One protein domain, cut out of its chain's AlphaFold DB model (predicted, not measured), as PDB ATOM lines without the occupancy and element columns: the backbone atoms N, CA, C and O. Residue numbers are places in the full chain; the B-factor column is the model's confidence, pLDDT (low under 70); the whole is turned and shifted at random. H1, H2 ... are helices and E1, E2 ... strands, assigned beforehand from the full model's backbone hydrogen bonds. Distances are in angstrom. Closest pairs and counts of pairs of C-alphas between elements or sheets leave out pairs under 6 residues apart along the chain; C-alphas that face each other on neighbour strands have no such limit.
ATOM      1  N   VAL A   3      -6.107  32.203   5.094       82.81
ATOM      2  CA  VAL A   3      -6.886  32.380   3.864       82.81
ATOM      3  C   VAL A   3      -7.320  31.000   3.404       82.81
ATOM      4  O   VAL A   3      -6.474  30.162   3.123       82.81
ATOM      5  N   GLN A   4      -8.624  30.767   3.340       86.31
ATOM      6  CA  GLN A   4      -9.207  29.530   2.834       86.31
ATOM      7  C   GLN A   4      -9.757  29.792   1.439       86.31
ATOM      8  O   GLN A   4     -10.484  30.768   1.239       86.31
ATOM      9  N   VAL A   5      -9.422  28.931   0.489       86.31
ATOM     10  CA  VAL A   5      -9.868  29.017  -0.903       86.31
ATOM     11  C   VAL A   5     -10.452  27.671  -1.296       86.31
ATOM     12  O   VAL A   5      -9.807  26.647  -1.138       86.31
ATOM     13  N   GLY A   6     -11.681  27.665  -1.787       87.38
ATOM     14  CA  GLY A   6     -12.350  26.518  -2.375       87.38
ATOM     15  C   GLY A   6     -12.613  26.780  -3.849       87.38
ATOM     16  O   GLY A   6     -13.146  27.829  -4.212       87.38
ATOM     17  N   ILE A   7     -12.268  25.819  -4.695       87.31
ATOM     18  CA  ILE A   7     -12.551  25.854  -6.123       87.31
ATOM     19  C   ILE A   7     -13.422  24.669  -6.482       87.31
ATOM     20  O   ILE A   7     -13.059  23.517  -6.261       87.31
ATOM     21  N   LYS A   8     -14.575  24.964  -7.075       90.12
ATOM     22  CA  LYS A   8     -15.487  23.960  -7.611       90.12
ATOM     23  C   LYS A   8     -15.463  24.028  -9.138       90.12
ATOM     24  O   LYS A   8     -15.921  25.038  -9.676       90.12
ATOM     25  N   PRO A   9     -14.962  23.001  -9.849       87.25
ATOM     26  CA  PRO A   9     -15.083  22.962 -11.300       87.25
ATOM     27  C   PRO A   9     -16.568  22.943 -11.685       87.25
ATOM     28  O   PRO A   9     -17.377  22.266 -11.049       87.25
ATOM     29  N   LEU A  10     -16.933  23.718 -12.708       87.44
ATOM     30  CA  LEU A  10     -18.289  23.739 -13.281       87.44
ATOM     31  C   LEU A  10     -18.388  22.868 -14.541       87.44
ATOM     32  O   LEU A  10     -19.346  22.950 -15.303       87.44
ATOM     33  N   THR A  11     -17.378  22.031 -14.758       83.50
ATOM     34  CA  THR A  11     -17.286  21.064 -15.845       83.50
ATOM     35  C   THR A  11     -17.495  19.647 -15.326       83.50
ATOM     36  O   THR A  11     -17.427  19.398 -14.124       83.50
ATOM     37  N   LYS A  12     -17.718  18.699 -16.241       80.62
ATOM     38  CA  LYS A  12     -17.817  17.273 -15.912       80.62
ATOM     39  C   LYS A  12     -16.551  16.786 -15.187       80.62
ATOM     40  O   LYS A  12     -15.439  17.133 -15.586       80.62
ATOM     41  N   GLU A  13     -16.733  15.959 -14.161       77.44
ATOM     42  CA  GLU A  13     -15.638  15.257 -13.483       77.44
ATOM     43  C   GLU A  13     -14.932  14.268 -14.433       77.44
ATOM     44  O   GLU A  13     -15.513  13.769 -15.401       77.44
ATOM     45  N   GLY A  14     -13.651  14.004 -14.178       71.44
ATOM     46  CA  GLY A  14     -12.797  13.122 -14.980       71.44
ATOM     47  C   GLY A  14     -12.047  13.801 -16.133       71.44
ATOM     48  O   GLY A  14     -11.239  13.152 -16.795       71.44
ATOM     49  N   LEU A  15     -12.260  15.098 -16.375       79.81
ATOM     50  CA  LEU A  15     -11.483  15.855 -17.363       79.81
ATOM     51  C   LEU A  15     -10.071  16.130 -16.853       79.81
ATOM     52  O   LEU A  15      -9.933  16.727 -15.787       79.81
ATOM     53  N   ASN A  16      -9.048  15.788 -17.651       80.62
ATOM     54  CA  ASN A  16      -7.630  16.040 -17.362       80.62
ATOM     55  C   ASN A  16      -7.288  17.540 -17.379       80.62
ATOM     56  O   ASN A  16      -6.655  18.057 -18.301       80.62
ATOM     57  N   THR A  17      -7.749  18.230 -16.346       81.31
ATOM     58  CA  THR A  17      -7.630  19.667 -16.143       81.31
ATOM     59  C   THR A  17      -6.908  19.919 -14.833       81.31
ATOM     60  O   THR A  17      -7.071  19.184 -13.852       81.31
ATOM     61  N   SER A  18      -6.078  20.955 -14.815       79.19
ATOM     62  CA  SER A  18      -5.354  21.352 -13.614       79.19
ATOM     63  C   SER A  18      -5.480  22.840 -13.356       79.19
ATOM     64  O   SER A  18      -5.837  23.639 -14.233       79.19
ATOM     65  N   ILE A  19      -5.205  23.198 -12.113       81.50
ATOM     66  CA  ILE A  19      -5.245  24.558 -11.621       81.50
ATOM     67  C   ILE A  19      -3.965  24.868 -10.865       81.50
ATOM     68  O   ILE A  19      -3.457  24.040 -10.116       81.50
ATOM     69  N   LEU A  20      -3.459  26.075 -11.080       81.25
ATOM     70  CA  LEU A  20      -2.350  26.670 -10.361       81.25
ATOM     71  C   LEU A  20      -2.866  27.919  -9.657       81.25
ATOM     72  O   LEU A  20      -3.256  28.896 -10.304       81.25
ATOM     73  N   GLU A  21      -2.818  27.903  -8.338       82.38
ATOM     74  CA  GLU A  21      -3.094  29.056  -7.500       82.38
ATOM     75  C   GLU A  21      -1.789  29.628  -6.954       82.38
ATOM     76  O   GLU A  21      -0.871  28.906  -6.563       82.38
ATOM     77  N   VAL A  22      -1.700  30.954  -6.930       83.00
ATOM     78  CA  VAL A  22      -0.541  31.680  -6.420       83.00
ATOM     79  C   VAL A  22      -1.019  32.846  -5.569       83.00
ATOM     80  O   VAL A  22      -1.552  33.826  -6.096       83.00
ATOM     81  N   LEU A  23      -0.781  32.760  -4.264       84.50
ATOM     82  CA  LEU A  23      -1.043  33.823  -3.304       84.50
ATOM     83  C   LEU A  23       0.201  34.706  -3.156       84.50
ATOM     84  O   LEU A  23       1.303  34.198  -2.927       84.50
ATOM     85  N   ARG A  24       0.033  36.025  -3.286       86.88
ATOM     86  CA  ARG A  24       1.138  36.990  -3.225       86.88
ATOM     87  C   ARG A  24       0.832  38.214  -2.372       86.88
ATOM     88  O   ARG A  24      -0.314  38.662  -2.327       86.88
ATOM     89  N   ASP A  25       1.877  38.764  -1.764       86.19
ATOM     90  CA  ASP A  25       1.899  40.084  -1.146       86.19
ATOM     91  C   ASP A  25       2.105  41.142  -2.235       86.19
ATOM     92  O   ASP A  25       3.182  41.311  -2.803       86.19
ATOM     93  N   ALA A  26       1.042  41.870  -2.528       83.44
ATOM     94  CA  ALA A  26       0.991  42.828  -3.617       83.44
ATOM     95  C   ALA A  26       1.690  44.162  -3.318       83.44
ATOM     96  O   ALA A  26       1.764  45.016  -4.202       83.44
ATOM     97  N   LYS A  27       2.240  44.347  -2.110       81.94
ATOM     98  CA  LYS A  27       3.114  45.497  -1.827       81.94
ATOM     99  C   LYS A  27       4.453  45.396  -2.568       81.94
ATOM    100  O   LYS A  27       5.084  46.424  -2.804       81.94
ATOM    101  N   PHE A  28       4.897  44.187  -2.910       79.56
ATOM    102  CA  PHE A  28       6.170  43.960  -3.592       79.56
ATOM    103  C   PHE A  28       5.988  43.966  -5.113       79.56
ATOM    104  O   PHE A  28       5.106  43.299  -5.653       79.56
ATOM    105  N   GLN A  29       6.853  44.708  -5.809       77.19
ATOM    106  CA  GLN A  29       6.871  44.745  -7.277       77.19
ATOM    107  C   GLN A  29       7.569  43.514  -7.875       77.19
ATOM    108  O   GLN A  29       7.164  43.019  -8.929       77.19
ATOM    109  N   ASN A  30       8.604  43.007  -7.200       79.88
ATOM    110  CA  ASN A  30       9.284  41.777  -7.588       79.88
ATOM    111  C   ASN A  30       8.401  40.570  -7.257       79.88
ATOM    112  O   ASN A  30       7.894  40.436  -6.139       79.88
ATOM    113  N   PHE A  31       8.226  39.670  -8.225       76.81
ATOM    114  CA  PHE A  31       7.394  38.493  -8.025       76.81
ATOM    115  C   PHE A  31       7.954  37.548  -6.955       76.81
ATOM    116  O   PHE A  31       7.161  37.004  -6.188       76.81
ATOM    117  N   GLN A  32       9.279  37.356  -6.903       75.06
ATOM    118  CA  GLN A  32       9.922  36.479  -5.915       75.06
ATOM    119  C   GLN A  32       9.582  36.912  -4.501       75.06
ATOM    120  O   GLN A  32       9.016  36.140  -3.735       75.06
ATOM    121  N   ASP A  33       9.849  38.180  -4.213       76.81
ATOM    122  CA  ASP A  33       9.672  38.749  -2.882       76.81
ATOM    123  C   ASP A  33       8.187  38.832  -2.502       76.81
ATOM    124  O   ASP A  33       7.829  38.786  -1.328       76.81
ATOM    125  N   SER A  34       7.301  38.908  -3.503       82.44
ATOM    126  CA  SER A  34       5.852  38.891  -3.299       82.44
ATOM    127  C   SER A  34       5.271  37.498  -3.036       82.44
ATOM    128  O   SER A  34       4.125  37.405  -2.605       82.44
ATOM    129  N   LEU A  35       5.970  36.402  -3.346       80.69
ATOM    130  CA  LEU A  35       5.374  35.065  -3.314       80.69
ATOM    131  C   LEU A  35       5.140  34.592  -1.870       80.69
ATOM    132  O   LEU A  35       6.084  34.328  -1.136       80.69
ATOM    133  N   LEU A  36       3.871  34.425  -1.486       82.56
ATOM    134  CA  LEU A  36       3.498  33.903  -0.167       82.56
ATOM    135  C   LEU A  36       3.277  32.391  -0.208       82.56
ATOM    136  O   LEU A  36       3.726  31.670   0.678       82.56
ATOM    137  N   SER A  37       2.555  31.909  -1.221       77.19
ATOM    138  CA  SER A  37       2.311  30.482  -1.425       77.19
ATOM    139  C   SER A  37       1.899  30.194  -2.865       77.19
ATOM    140  O   SER A  37       1.350  31.056  -3.555       77.19
ATOM    141  N   SER A  38       2.131  28.965  -3.310       78.56
ATOM    142  CA  SER A  38       1.630  28.452  -4.580       78.56
ATOM    143  C   SER A  38       1.212  26.999  -4.434       78.56
ATOM    144  O   SER A  38       1.945  26.217  -3.821       78.56
ATOM    145  N   ILE A  39       0.092  26.632  -5.048       76.69
ATOM    146  CA  ILE A  39      -0.391  25.256  -5.095       76.69
ATOM    147  C   ILE A  39      -0.868  24.901  -6.500       76.69
ATOM    148  O   ILE A  39      -1.489  25.709  -7.183       76.69
ATOM    149  N   GLU A  40      -0.555  23.687  -6.929       78.50
ATOM    150  CA  GLU A  40      -1.057  23.083  -8.153       78.50
ATOM    151  C   GLU A  40      -1.887  21.864  -7.764       78.50
ATOM    152  O   GLU A  40      -1.481  21.084  -6.901       78.50
ATOM    153  N   SER A  41      -3.048  21.705  -8.389       76.94
ATOM    154  CA  SER A  41      -3.905  20.543  -8.184       76.94
ATOM    155  C   SER A  41      -4.613  20.152  -9.471       76.94
ATOM    156  O   SER A  41      -4.858  20.977 -10.353       76.94
ATOM    157  N   SER A  42      -4.975  18.878  -9.564       79.50
ATOM    158  CA  SER A  42      -5.927  18.402 -10.560       79.50
ATOM    159  C   SER A  42      -7.347  18.823 -10.165       79.50
ATOM    160  O   SER A  42      -7.675  18.845  -8.976       79.50
ATOM    161  N   LEU A  43      -8.176  19.146 -11.161       76.88
ATOM    162  CA  LEU A  43      -9.619  19.370 -11.015       76.88
ATOM    163  C   LEU A  43     -10.447  18.172 -11.518       76.88
ATOM    164  O   LEU A  43     -11.672  18.251 -11.583       76.88
ATOM    165  N   CYS A  44      -9.797  17.048 -11.847       76.44
ATOM    166  CA  CYS A  44     -10.467  15.845 -12.346       76.44
ATOM    167  C   CYS A  44     -11.472  15.274 -11.338       76.44
ATOM    168  O   CYS A  44     -12.508  14.757 -11.739       76.44
ATOM    169  N   SER A  45     -11.154  15.342 -10.045       73.00
ATOM    170  CA  SER A  45     -11.877  14.628  -8.983       73.00
ATOM    171  C   SER A  45     -12.937  15.478  -8.272       73.00
ATOM    172  O   SER A  45     -13.382  15.107  -7.190       73.00
ATOM    173  N   GLY A  46     -13.308  16.629  -8.845       79.88
ATOM    174  CA  GLY A  46     -14.320  17.521  -8.281       79.88
ATOM    175  C   GLY A  46     -13.739  18.716  -7.507       79.88
ATOM    176  O   GLY A  46     -12.661  19.210  -7.854       79.88
ATOM    177  N   PRO A  47     -14.472  19.259  -6.512       83.75
ATOM    178  CA  PRO A  47     -14.063  20.451  -5.772       83.75
ATOM    179  C   PRO A  47     -12.787  20.245  -4.951       83.75
ATOM    180  O   PRO A  47     -12.605  19.211  -4.313       83.75
ATOM    181  N   VAL A  48     -11.946  21.275  -4.898       82.94
ATOM    182  CA  VAL A  48     -10.698  21.301  -4.123       82.94
ATOM    183  C   VAL A  48     -10.696  22.484  -3.161       82.94
ATOM    184  O   VAL A  48     -11.259  23.535  -3.464       82.94
ATOM    185  N   SER A  49     -10.079  22.327  -1.991       84.69
ATOM    186  CA  SER A  49      -9.955  23.390  -0.990       84.69
ATOM    187  C   SER A  49      -8.538  23.488  -0.445       84.69
ATOM    188  O   SER A  49      -7.915  22.468  -0.152       84.69
ATOM    189  N   PHE A  50      -8.064  24.715  -0.252       81.81
ATOM    190  CA  PHE A  50      -6.715  25.043   0.178       81.81
ATOM    191  C   PHE A  50      -6.742  26.038   1.333       81.81
ATOM    192  O   PHE A  50      -7.415  27.068   1.272       81.81
ATOM    193  N   ASP A  51      -5.944  25.748   2.356       82.69
ATOM    194  CA  ASP A  51      -5.709  26.639   3.483       82.69
ATOM    195  C   ASP A  51      -4.300  27.233   3.387       82.69
ATOM    196  O   ASP A  51      -3.295  26.521   3.331       82.69
ATOM    197  N   TYR A  52      -4.224  28.560   3.401       78.06
ATOM    198  CA  TYR A  52      -2.986  29.320   3.327       78.06
ATOM    199  C   TYR A  52      -2.706  30.043   4.642       78.06
ATOM    200  O   TYR A  52      -3.549  30.775   5.169       78.06
ATOM    201  N   TYR A  53      -1.463  29.926   5.107       81.62
ATOM    202  CA  TYR A  53      -0.956  30.579   6.316       81.62
ATOM    203  C   TYR A  53       0.171  31.555   5.952       81.62
ATOM    204  O   TYR A  53       1.342  31.262   6.177       81.62
ATOM    205  N   PRO A  54      -0.147  32.723   5.365       72.62
ATOM    206  CA  PRO A  54       0.856  33.609   4.771       72.62
ATOM    207  C   PRO A  54       1.789  34.303   5.777       72.62
ATOM    208  O   PRO A  54       2.675  35.034   5.354       72.62
ATOM    209  N   ASN A  55       1.576  34.147   7.092       74.12
ATOM    210  CA  ASN A  55       2.335  34.826   8.157       74.12
ATOM    211  C   ASN A  55       2.516  36.345   7.944       74.12
ATOM    212  O   ASN A  55       3.469  36.955   8.422       74.12
ATOM    213  N   LEU A  56       1.559  36.971   7.256       76.50
ATOM    214  CA  LEU A  56       1.606  38.380   6.895       76.50
ATOM    215  C   LEU A  56       0.981  39.245   7.996       76.50
ATOM    216  O   LEU A  56      -0.167  39.028   8.396       76.50
ATOM    217  N   THR A  57       1.724  40.260   8.442       76.56
ATOM    218  CA  THR A  57       1.234  41.312   9.346       76.56
ATOM    219  C   THR A  57       1.068  42.615   8.572       76.56
ATOM    220  O   THR A  57       1.929  42.995   7.779       76.56
ATOM    221  N   MET A  58      -0.051  43.307   8.787       76.56
ATOM    222  CA  MET A  58      -0.404  44.532   8.070       76.56
ATOM    223  C   MET A  58      -0.982  45.575   9.020       76.56
ATOM    224  O   MET A  58      -1.755  45.252   9.918       76.56
ATOM    225  N   SER A  59      -0.637  46.841   8.784       76.44
ATOM    226  CA  SER A  59      -1.238  47.972   9.489       76.44
ATOM    227  C   SER A  59      -2.619  48.289   8.920       76.44
ATOM    228  O   SER A  59      -2.767  48.434   7.708       76.44
ATOM    229  N   LEU A  60      -3.602  48.498   9.800       75.62
ATOM    230  CA  LEU A  60      -4.940  48.966   9.416       75.62
ATOM    231  C   LEU A  60      -4.938  50.385   8.824       75.62
ATOM    232  O   LEU A  60      -5.888  50.770   8.154       75.62
ATOM    233  N   LYS A  61      -3.867  51.161   9.037       76.56
ATOM    234  CA  LYS A  61      -3.711  52.515   8.479       76.56
ATOM    235  C   LYS A  61      -3.186  52.521   7.041       76.56
ATOM    236  O   LYS A  61      -3.051  53.587   6.443       76.56
ATOM    237  N   TYR A  62      -2.812  51.363   6.498       77.00
ATOM    238  CA  TYR A  62      -2.260  51.287   5.152       77.00
ATOM    239  C   TYR A  62      -3.337  51.639   4.116       77.00
ATOM    240  O   TYR A  62      -4.384  51.000   4.063       77.00
ATOM    241  N   ARG A  63      -3.079  52.654   3.279       77.50
ATOM    242  CA  ARG A  63      -4.074  53.191   2.328       77.50
ATOM    243  C   ARG A  63      -4.613  52.138   1.358       77.50
ATOM    244  O   ARG A  63      -5.802  52.132   1.075       77.50
ATOM    245  N   ASN A  64      -3.761  51.213   0.915       77.56
ATOM    246  CA  ASN A  64      -4.111  50.195  -0.079       77.56
ATOM    247  C   ASN A  64      -4.293  48.811   0.557       77.56
ATOM    248  O   ASN A  64      -3.957  47.793  -0.044       77.56
ATOM    249  N   ILE A  65      -4.804  48.752   1.792       74.81
ATOM    250  CA  ILE A  65      -4.957  47.496   2.543       74.81
ATOM    251  C   ILE A  65      -5.794  46.443   1.818       74.81
ATOM    252  O   ILE A  65      -5.517  45.258   1.946       74.81
ATOM    253  N   LEU A  66      -6.768  46.867   1.013       75.06
ATOM    254  CA  LEU A  66      -7.600  45.962   0.219       75.06
ATOM    255  C   LEU A  66      -6.832  45.314  -0.940       75.06
ATOM    256  O   LEU A  66      -7.185  44.224  -1.373       75.06
ATOM    257  N   GLN A  67      -5.776  45.967  -1.423       78.19
ATOM    258  CA  GLN A  67      -4.934  45.482  -2.513       78.19
ATOM    259  C   GLN A  67      -3.645  44.839  -1.999       78.19
ATOM    260  O   GLN A  67      -2.734  44.640  -2.786       78.19
ATOM    261  N   SER A  68      -3.516  44.543  -0.704       78.94
ATOM    262  CA  SER A  68      -2.265  44.022  -0.137       78.94
ATOM    263  C   SER A  68      -2.020  42.541  -0.432       78.94
ATOM    264  O   SER A  68      -0.882  42.087  -0.365       78.94
ATOM    265  N   MET A  69      -3.068  41.780  -0.751       84.44
ATOM    266  CA  MET A  69      -2.976  40.367  -1.105       84.44
ATOM    267  C   MET A  69      -3.655  40.113  -2.443       84.44
ATOM    268  O   MET A  69      -4.780  40.549  -2.677       84.44
ATOM    269  N   ILE A  70      -2.971  39.370  -3.308       86.69
ATOM    270  CA  ILE A  70      -3.484  38.963  -4.616       86.69
ATOM    271  C   ILE A  70      -3.415  37.443  -4.719       86.69
ATOM    272  O   ILE A  70      -2.336  36.857  -4.630       86.69
ATOM    273  N   LEU A  71      -4.559  36.822  -4.997       85.38
ATOM    274  CA  LEU A  71      -4.647  35.435  -5.438       85.38
ATOM    275  C   LEU A  71      -4.705  35.413  -6.972       85.38
ATOM    276  O   LEU A  71      -5.656  35.918  -7.566       85.38
ATOM    277  N   LYS A  72      -3.679  34.859  -7.626       85.25
ATOM    278  CA  LYS A  72      -3.703  34.592  -9.073       85.25
ATOM    279  C   LYS A  72      -4.014  33.125  -9.314       85.25
ATOM    280  O   LYS A  72      -3.313  32.264  -8.798       85.25
ATOM    281  N   ILE A  73      -5.006  32.875 -10.156       84.12
ATOM    282  CA  ILE A  73      -5.438  31.539 -10.545       84.12
ATOM    283  C   ILE A  73      -5.166  31.373 -12.037       84.12
ATOM    284  O   ILE A  73      -5.496  32.249 -12.839       84.12
ATOM    285  N   LYS A  74      -4.546  30.259 -12.410       83.31
ATOM    286  CA  LYS A  74      -4.378  29.835 -13.799       83.31
ATOM    287  C   LYS A  74      -4.899  28.421 -13.948       83.31
ATOM    288  O   LYS A  74      -4.596  27.571 -13.123       83.31
ATOM    289  N   THR A  75      -5.634  28.167 -15.016       81.94
ATOM    290  CA  THR A  75      -6.111  26.831 -15.363       81.94
ATOM    291  C   THR A  75      -5.371  26.311 -16.591       81.94
ATOM    292  O   THR A  75      -4.868  27.089 -17.408       81.94
ATOM    293  N   HIS A  76      -5.266  24.992 -16.709       80.81
ATOM    294  CA  HIS A  76      -4.617  24.317 -17.829       80.81
ATOM    295  C   HIS A  76      -5.529  23.223 -18.397       80.81
ATOM    296  O   HIS A  76      -6.322  22.631 -17.665       80.81
ATOM    297  N   ASN A  77      -5.410  22.974 -19.707       78.12
ATOM    298  CA  ASN A  77      -6.192  21.993 -20.471       78.12
ATOM    299  C   ASN A  77      -7.719  22.201 -20.487       78.12
ATOM    300  O   ASN A  77      -8.469  21.271 -20.772       78.12
ATOM    301  N   TYR A  78      -8.199  23.426 -20.253       78.62
ATOM    302  CA  TYR A  78      -9.595  23.778 -20.520       78.62
ATOM    303  C   TYR A  78      -9.773  24.223 -21.969       78.62
ATOM    304  O   TYR A  78      -9.331  25.306 -22.347       78.62
ATOM    305  N   ASN A  79     -10.460  23.400 -22.758       82.69
ATOM    306  CA  ASN A  79     -10.866  23.733 -24.119       82.69
ATOM    307  C   ASN A  79     -12.356  24.103 -24.133       82.69
ATOM    308  O   ASN A  79     -13.214  23.261 -24.387       82.69
ATOM    309  N   MET A  80     -12.665  25.347 -23.768       82.94
ATOM    310  CA  MET A  80     -14.030  25.881 -23.758       82.94
ATOM    311  C   MET A  80     -14.103  27.165 -24.579       82.94
ATOM    312  O   MET A  80     -13.089  27.832 -24.791       82.94
ATOM    313  N   LEU A  81     -15.312  27.512 -25.022       84.00
ATOM    314  CA  LEU A  81     -15.568  28.763 -25.732       84.00
ATOM    315  C   LEU A  81     -15.141  29.963 -24.880       84.00
ATOM    316  O   LEU A  81     -15.294  29.960 -23.655       84.00
ATOM    317  N   GLU A  82     -14.616  30.993 -25.533       81.38
ATOM    318  CA  GLU A  82     -14.188  32.219 -24.866       81.38
ATOM    319  C   GLU A  82     -15.360  32.852 -24.095       81.38
ATOM    320  O   GLU A  82     -16.485  32.909 -24.583       81.38
ATOM    321  N   GLY A  83     -15.112  33.262 -22.848       78.25
ATOM    322  CA  GLY A  83     -16.152  33.759 -21.936       78.25
ATOM    323  C   GLY A  83     -16.871  32.687 -21.105       78.25
ATOM    324  O   GLY A  83     -17.635  33.038 -20.206       78.25
ATOM    325  N   SER A  84     -16.610  31.394 -21.333       84.25
ATOM    326  CA  SER A  84     -17.186  30.318 -20.511       84.25
ATOM    327  C   SER A  84     -16.680  30.359 -19.064       84.25
ATOM    328  O   SER A  84     -15.491  30.559 -18.805       84.25
ATOM    329  N   ILE A  85     -17.575  30.102 -18.107       85.56
ATOM    330  CA  ILE A  85     -17.233  30.033 -16.680       85.56
ATOM    331  C   ILE A  85     -16.728  28.619 -16.354       85.56
ATOM    332  O   ILE A  85     -17.500  27.667 -16.341       85.56
ATOM    333  N   LEU A  86     -15.425  28.487 -16.082       84.75
ATOM    334  CA  LEU A  86     -14.761  27.187 -15.875       84.75
ATOM    335  C   LEU A  86     -14.968  26.613 -14.464       84.75
ATOM    336  O   LEU A  86     -15.110  25.404 -14.281       84.75
ATOM    337  N   ALA A  87     -14.941  27.481 -13.452       87.00
ATOM    338  CA  ALA A  87     -14.980  27.095 -12.049       87.00
ATOM    339  C   ALA A  87     -15.597  28.201 -11.185       87.00
ATOM    340  O   ALA A  87     -15.481  29.387 -11.497       87.00
ATOM    341  N   ALA A  88     -16.222  27.804 -10.080       88.94
ATOM    342  CA  ALA A  88     -16.670  28.700  -9.025       88.94
ATOM    343  C   ALA A  88     -15.593  28.815  -7.938       88.94
ATOM    344  O   ALA A  88     -15.033  27.808  -7.500       88.94
ATOM    345  N   LEU A  89     -15.335  30.045  -7.493       89.50
ATOM    346  CA  LEU A  89     -14.387  30.370  -6.432       89.50
ATOM    347  C   LEU A  89     -15.146  30.743  -5.157       89.50
ATOM    348  O   LEU A  89     -16.011  31.618  -5.173       89.50
ATOM    349  N   ILE A  90     -14.781  30.117  -4.047       90.12
ATOM    350  CA  ILE A  90     -15.279  30.425  -2.708       90.12
ATOM    351  C   ILE A  90     -14.055  30.740  -1.860       90.12
ATOM    352  O   ILE A  90     -13.099  29.978  -1.868       90.12
ATOM    353  N   PHE A  91     -14.043  31.847  -1.124       87.25
ATOM    354  CA  PHE A  91     -12.908  32.155  -0.259       87.25
ATOM    355  C   PHE A  91     -13.341  32.784   1.058       87.25
ATOM    356  O   PHE A  91     -14.387  33.430   1.154       87.25
ATOM    357  N   LYS A  92     -12.512  32.595   2.085       84.19
ATOM    358  CA  LYS A  92     -12.694  33.166   3.418       84.19
ATOM    359  C   LYS A  92     -11.349  33.620   3.964       84.19
ATOM    360  O   LYS A  92     -10.370  32.887   3.895       84.19
ATOM    361  N   ILE A  93     -11.299  34.832   4.509       82.75
ATOM    362  CA  ILE A  93     -10.082  35.403   5.090       82.75
ATOM    363  C   ILE A  93     -10.319  35.643   6.577       82.75
ATOM    364  O   ILE A  93     -11.271  36.320   6.963       82.75
ATOM    365  N   HIS A  94      -9.427  35.115   7.410       77.44
ATOM    366  CA  HIS A  94      -9.418  35.327   8.851       77.44
ATOM    367  C   HIS A  94      -8.190  36.129   9.265       77.44
ATOM    368  O   HIS A  94      -7.036  35.781   8.978       77.44
ATOM    369  N   TYR A  95      -8.439  37.187  10.024       78.50
ATOM    370  CA  TYR A  95      -7.416  38.063  10.581       78.50
ATOM    371  C   TYR A  95      -7.459  38.006  12.102       78.50
ATOM    372  O   TYR A  95      -8.521  37.940  12.716       78.50
ATOM    373  N   LYS A  96      -6.275  38.078  12.706       78.94
ATOM    374  CA  LYS A  96      -6.117  38.325  14.135       78.94
ATOM    375  C   LYS A  96      -5.720  39.787  14.292       78.94
ATOM    376  O   LYS A  96      -4.626  40.159  13.874       78.94
ATOM    377  N   ALA A  97      -6.607  40.602  14.855       73.06
ATOM    378  CA  ALA A  97      -6.276  41.981  15.192       73.06
ATOM    379  C   ALA A  97      -5.230  41.993  16.318       73.06
ATOM    380  O   ALA A  97      -5.348  41.244  17.289       73.06
ATOM    381  N   MET A  98      -4.196  42.820  16.169       66.06
ATOM    382  CA  MET A  98      -3.142  42.998  17.167       66.06
ATOM    383  C   MET A  98      -3.085  44.469  17.571       66.06
ATOM    384  O   MET A  98      -3.120  45.345  16.708       66.06
ATOM    385  N   PRO A 160       7.558  25.943   0.648       40.78
ATOM    386  CA  PRO A 160       6.223  25.777   0.106       40.78
ATOM    387  C   PRO A 160       6.026  24.286  -0.184       40.78
ATOM    388  O   PRO A 160       6.977  23.587  -0.545       40.78
ATOM    389  N   ASN A 161       4.796  23.788  -0.063       42.19
ATOM    390  CA  ASN A 161       4.455  22.386  -0.342       42.19
ATOM    391  C   ASN A 161       4.699  21.965  -1.815       42.19
ATOM    392  O   ASN A 161       4.357  20.853  -2.203       42.19
ATOM    393  N   ILE A 162       5.329  22.821  -2.632       52.84
ATOM    394  CA  ILE A 162       5.739  22.574  -4.013       52.84
ATOM    395  C   ILE A 162       7.163  23.098  -4.219       52.84
ATOM    396  O   ILE A 162       7.444  24.279  -4.021       52.84
ATOM    397  N   LYS A 163       8.076  22.226  -4.665       52.75
ATOM    398  CA  LYS A 163       9.446  22.614  -5.025       52.75
ATOM    399  C   LYS A 163       9.435  23.353  -6.365       52.75
ATOM    400  O   LYS A 163       9.510  22.738  -7.429       52.75
ATOM    401  N   ILE A 164       9.359  24.676  -6.341       57.50
ATOM    402  CA  ILE A 164       9.559  25.491  -7.545       57.50
ATOM    403  C   ILE A 164      11.028  25.356  -7.982       57.50
ATOM    404  O   ILE A 164      11.929  25.420  -7.151       57.50
ATOM    405  N   LYS A 165      11.266  25.074  -9.268       60.44
ATOM    406  CA  LYS A 165      12.603  24.908  -9.860       60.44
ATOM    407  C   LYS A 165      13.231  26.244 -10.217       60.44
ATOM    408  O   LYS A 165      14.391  26.472  -9.911       60.44
ATOM    409  N   GLU A 166      12.469  27.100 -10.882       60.59
ATOM    410  CA  GLU A 166      12.966  28.376 -11.381       60.59
ATOM    411  C   GLU A 166      11.800  29.341 -11.562       60.59
ATOM    412  O   GLU A 166      10.699  28.933 -11.944       60.59
ATOM    413  N   ILE A 167      12.043  30.622 -11.307       67.75
ATOM    414  CA  ILE A 167      11.093  31.678 -11.612       67.75
ATOM    415  C   ILE A 167      11.810  32.738 -12.438       67.75
ATOM    416  O   ILE A 167      12.782  33.332 -11.984       67.75
ATOM    417  N   THR A 168      11.300  32.992 -13.639       67.75
ATOM    418  CA  THR A 168      11.862  33.980 -14.565       67.75
ATOM    419  C   THR A 168      10.859  35.110 -14.750       67.75
ATOM    420  O   THR A 168       9.711  34.866 -15.137       67.75
ATOM    421  N   GLN A 169      11.280  36.344 -14.473       60.31
ATOM    422  CA  GLN A 169      10.499  37.552 -14.737       60.31
ATOM    423  C   GLN A 169      11.056  38.250 -15.979       60.31
ATOM    424  O   GLN A 169      12.248  38.538 -16.056       60.31
ATOM    425  N   TYR A 170      10.191  38.493 -16.958       74.56
ATOM    426  CA  TYR A 170      10.533  39.166 -18.206       74.56
ATOM    427  C   TYR A 170      10.293  40.677 -18.091       74.56
ATOM    428  O   TYR A 170       9.501  41.136 -17.264       74.56
ATOM    429  N   THR A 171      10.959  41.456 -18.944       57.94
ATOM    430  CA  THR A 171      10.878  42.929 -18.976       57.94
ATOM    431  C   THR A 171       9.485  43.458 -19.327       57.94
ATOM    432  O   THR A 171       9.154  44.585 -18.975       57.94
ATOM    433  N   ASP A 172       8.636  42.635 -19.949       59.81
ATOM    434  CA  ASP A 172       7.226  42.929 -20.235       59.81
ATOM    435  C   ASP A 172       6.282  42.649 -19.043       59.81
ATOM    436  O   ASP A 172       5.059  42.740 -19.174       59.81
ATOM    437  N   GLY A 173       6.826  42.266 -17.882       53.44
ATOM    438  CA  GLY A 173       6.069  41.947 -16.671       53.44
ATOM    439  C   GLY A 173       5.482  40.531 -16.638       53.44
ATOM    440  O   GLY A 173       4.813  40.168 -15.661       53.44
ATOM    441  N   LYS A 174       5.720  39.692 -17.658       62.25
ATOM    442  CA  LYS A 174       5.346  38.273 -17.593       62.25
ATOM    443  C   LYS A 174       6.250  37.533 -16.614       62.25
ATOM    444  O   LYS A 174       7.447  37.775 -16.525       62.25
ATOM    445  N   VAL A 175       5.663  36.565 -15.916       68.06
ATOM    446  CA  VAL A 175       6.383  35.681 -14.997       68.06
ATOM    447  C   VAL A 175       6.141  34.237 -15.408       68.06
ATOM    448  O   VAL A 175       4.986  33.815 -15.566       68.06
ATOM    449  N   LYS A 176       7.229  33.488 -15.578       67.50
ATOM    450  CA  LYS A 176       7.233  32.045 -15.820       67.50
ATOM    451  C   LYS A 176       7.632  31.329 -14.535       67.50
ATOM    452  O   LYS A 176       8.649  31.660 -13.938       67.50
ATOM    453  N   LEU A 177       6.821  30.356 -14.133       68.81
ATOM    454  CA  LEU A 177       7.089  29.471 -13.003       68.81
ATOM    455  C   LEU A 177       7.418  28.085 -13.557       68.81
ATOM    456  O   LEU A 177       6.588  27.483 -14.235       68.81
ATOM    457  N   SER A 178       8.621  27.598 -13.279       67.88
ATOM    458  CA  SER A 178       9.062  26.242 -13.601       67.88
ATOM    459  C   SER A 178       8.992  25.399 -12.331       67.88
ATOM    460  O   SER A 178       9.586  25.762 -11.321       67.88
ATOM    461  N   LEU A 179       8.281  24.274 -12.358       61.94
ATOM    462  CA  LEU A 179       8.036  23.422 -11.186       61.94
ATOM    463  C   LEU A 179       8.867  22.134 -11.269       61.94
ATOM    464  O   LEU A 179       9.073  21.601 -12.362       61.94
ATOM    465  N   HIS A 180       9.342  21.610 -10.133       48.81
ATOM    466  CA  HIS A 180       9.928  20.270 -10.099       48.81
ATOM    467  C   HIS A 180       8.821  19.235 -10.299       48.81
ATOM    468  O   HIS A 180       8.025  18.979  -9.398       48.81
TER     469      HIS A 180
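This is residues 3 to 98 and 160 to 180 of the 386 residues of an uncharacterized protein of Populus trichocarpa (UniProt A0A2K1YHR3). Two three-stranded sheets, E3 E2 E5 and E4 E1 E6, lie face to face as a small sandwich, nearest each other along the edge of E3 and E4. The hairpin E7 E8 runs across beyond the other face of E3 E2 E5, set off from its strands, with short H1 at one end. The printed part has 117 residues, in order E1 E2 H1 E3 E4 E5 E6 E7 E8; it is mostly strand, and each sheet is antiparallel. It is only just compact, close to loose, with a radius of gyration of the C-alphas of 15.7 A and spans of 45 by 34 by 29 A.

E2, residues 18 to 25, is the inner strand between E3, residues 35 to 42, and E5, residues 69 to 76. N 21 and O 39 are 2.8 A apart, and N 22 and O 72 are 2.8 A apart, both within hydrogen-bond range. This sheet is twisted, its C-alphas up to 4.2 A off its best plane. H1, residues 31 to 34, only grazes it; it is too short for any O i to N i+4 pair. E1, residues 3 to 9, stands between E4, residues 48 to 52, and E6, residues 87 to 94, with N 5 to O 50 at 2.8 A and N 6 to O 90 at 2.7 A. The closest C-alphas of E3 and E4, Ser 37 and Tyr 52, are 7.2 A apart. E7, residues 164 to 169, and E8, residues 175 to 179, form a hairpin, N 168 to O 176 at 3.0 A, apart from E2, E3 and E5.

E1 begins at C-alpha 3, (-6.886, 32.380, 3.864), and E8 ends at C-alpha 179, (8.036, 23.422, -11.186). E2 is 23.6 A long, E5 23.2 A, E6 23.1 A and E3 21.4 A.

The C-alphas of Leu 81 and Met 98, the two farthest apart, are 46.9 A apart. Residues 99 to 159 are not printed; the C-alphas across this cut are 26.0 A apart. The link from E4 to E5 is long. Confidence is under 70 at residues 98, 160 to 169 and 171 to 180.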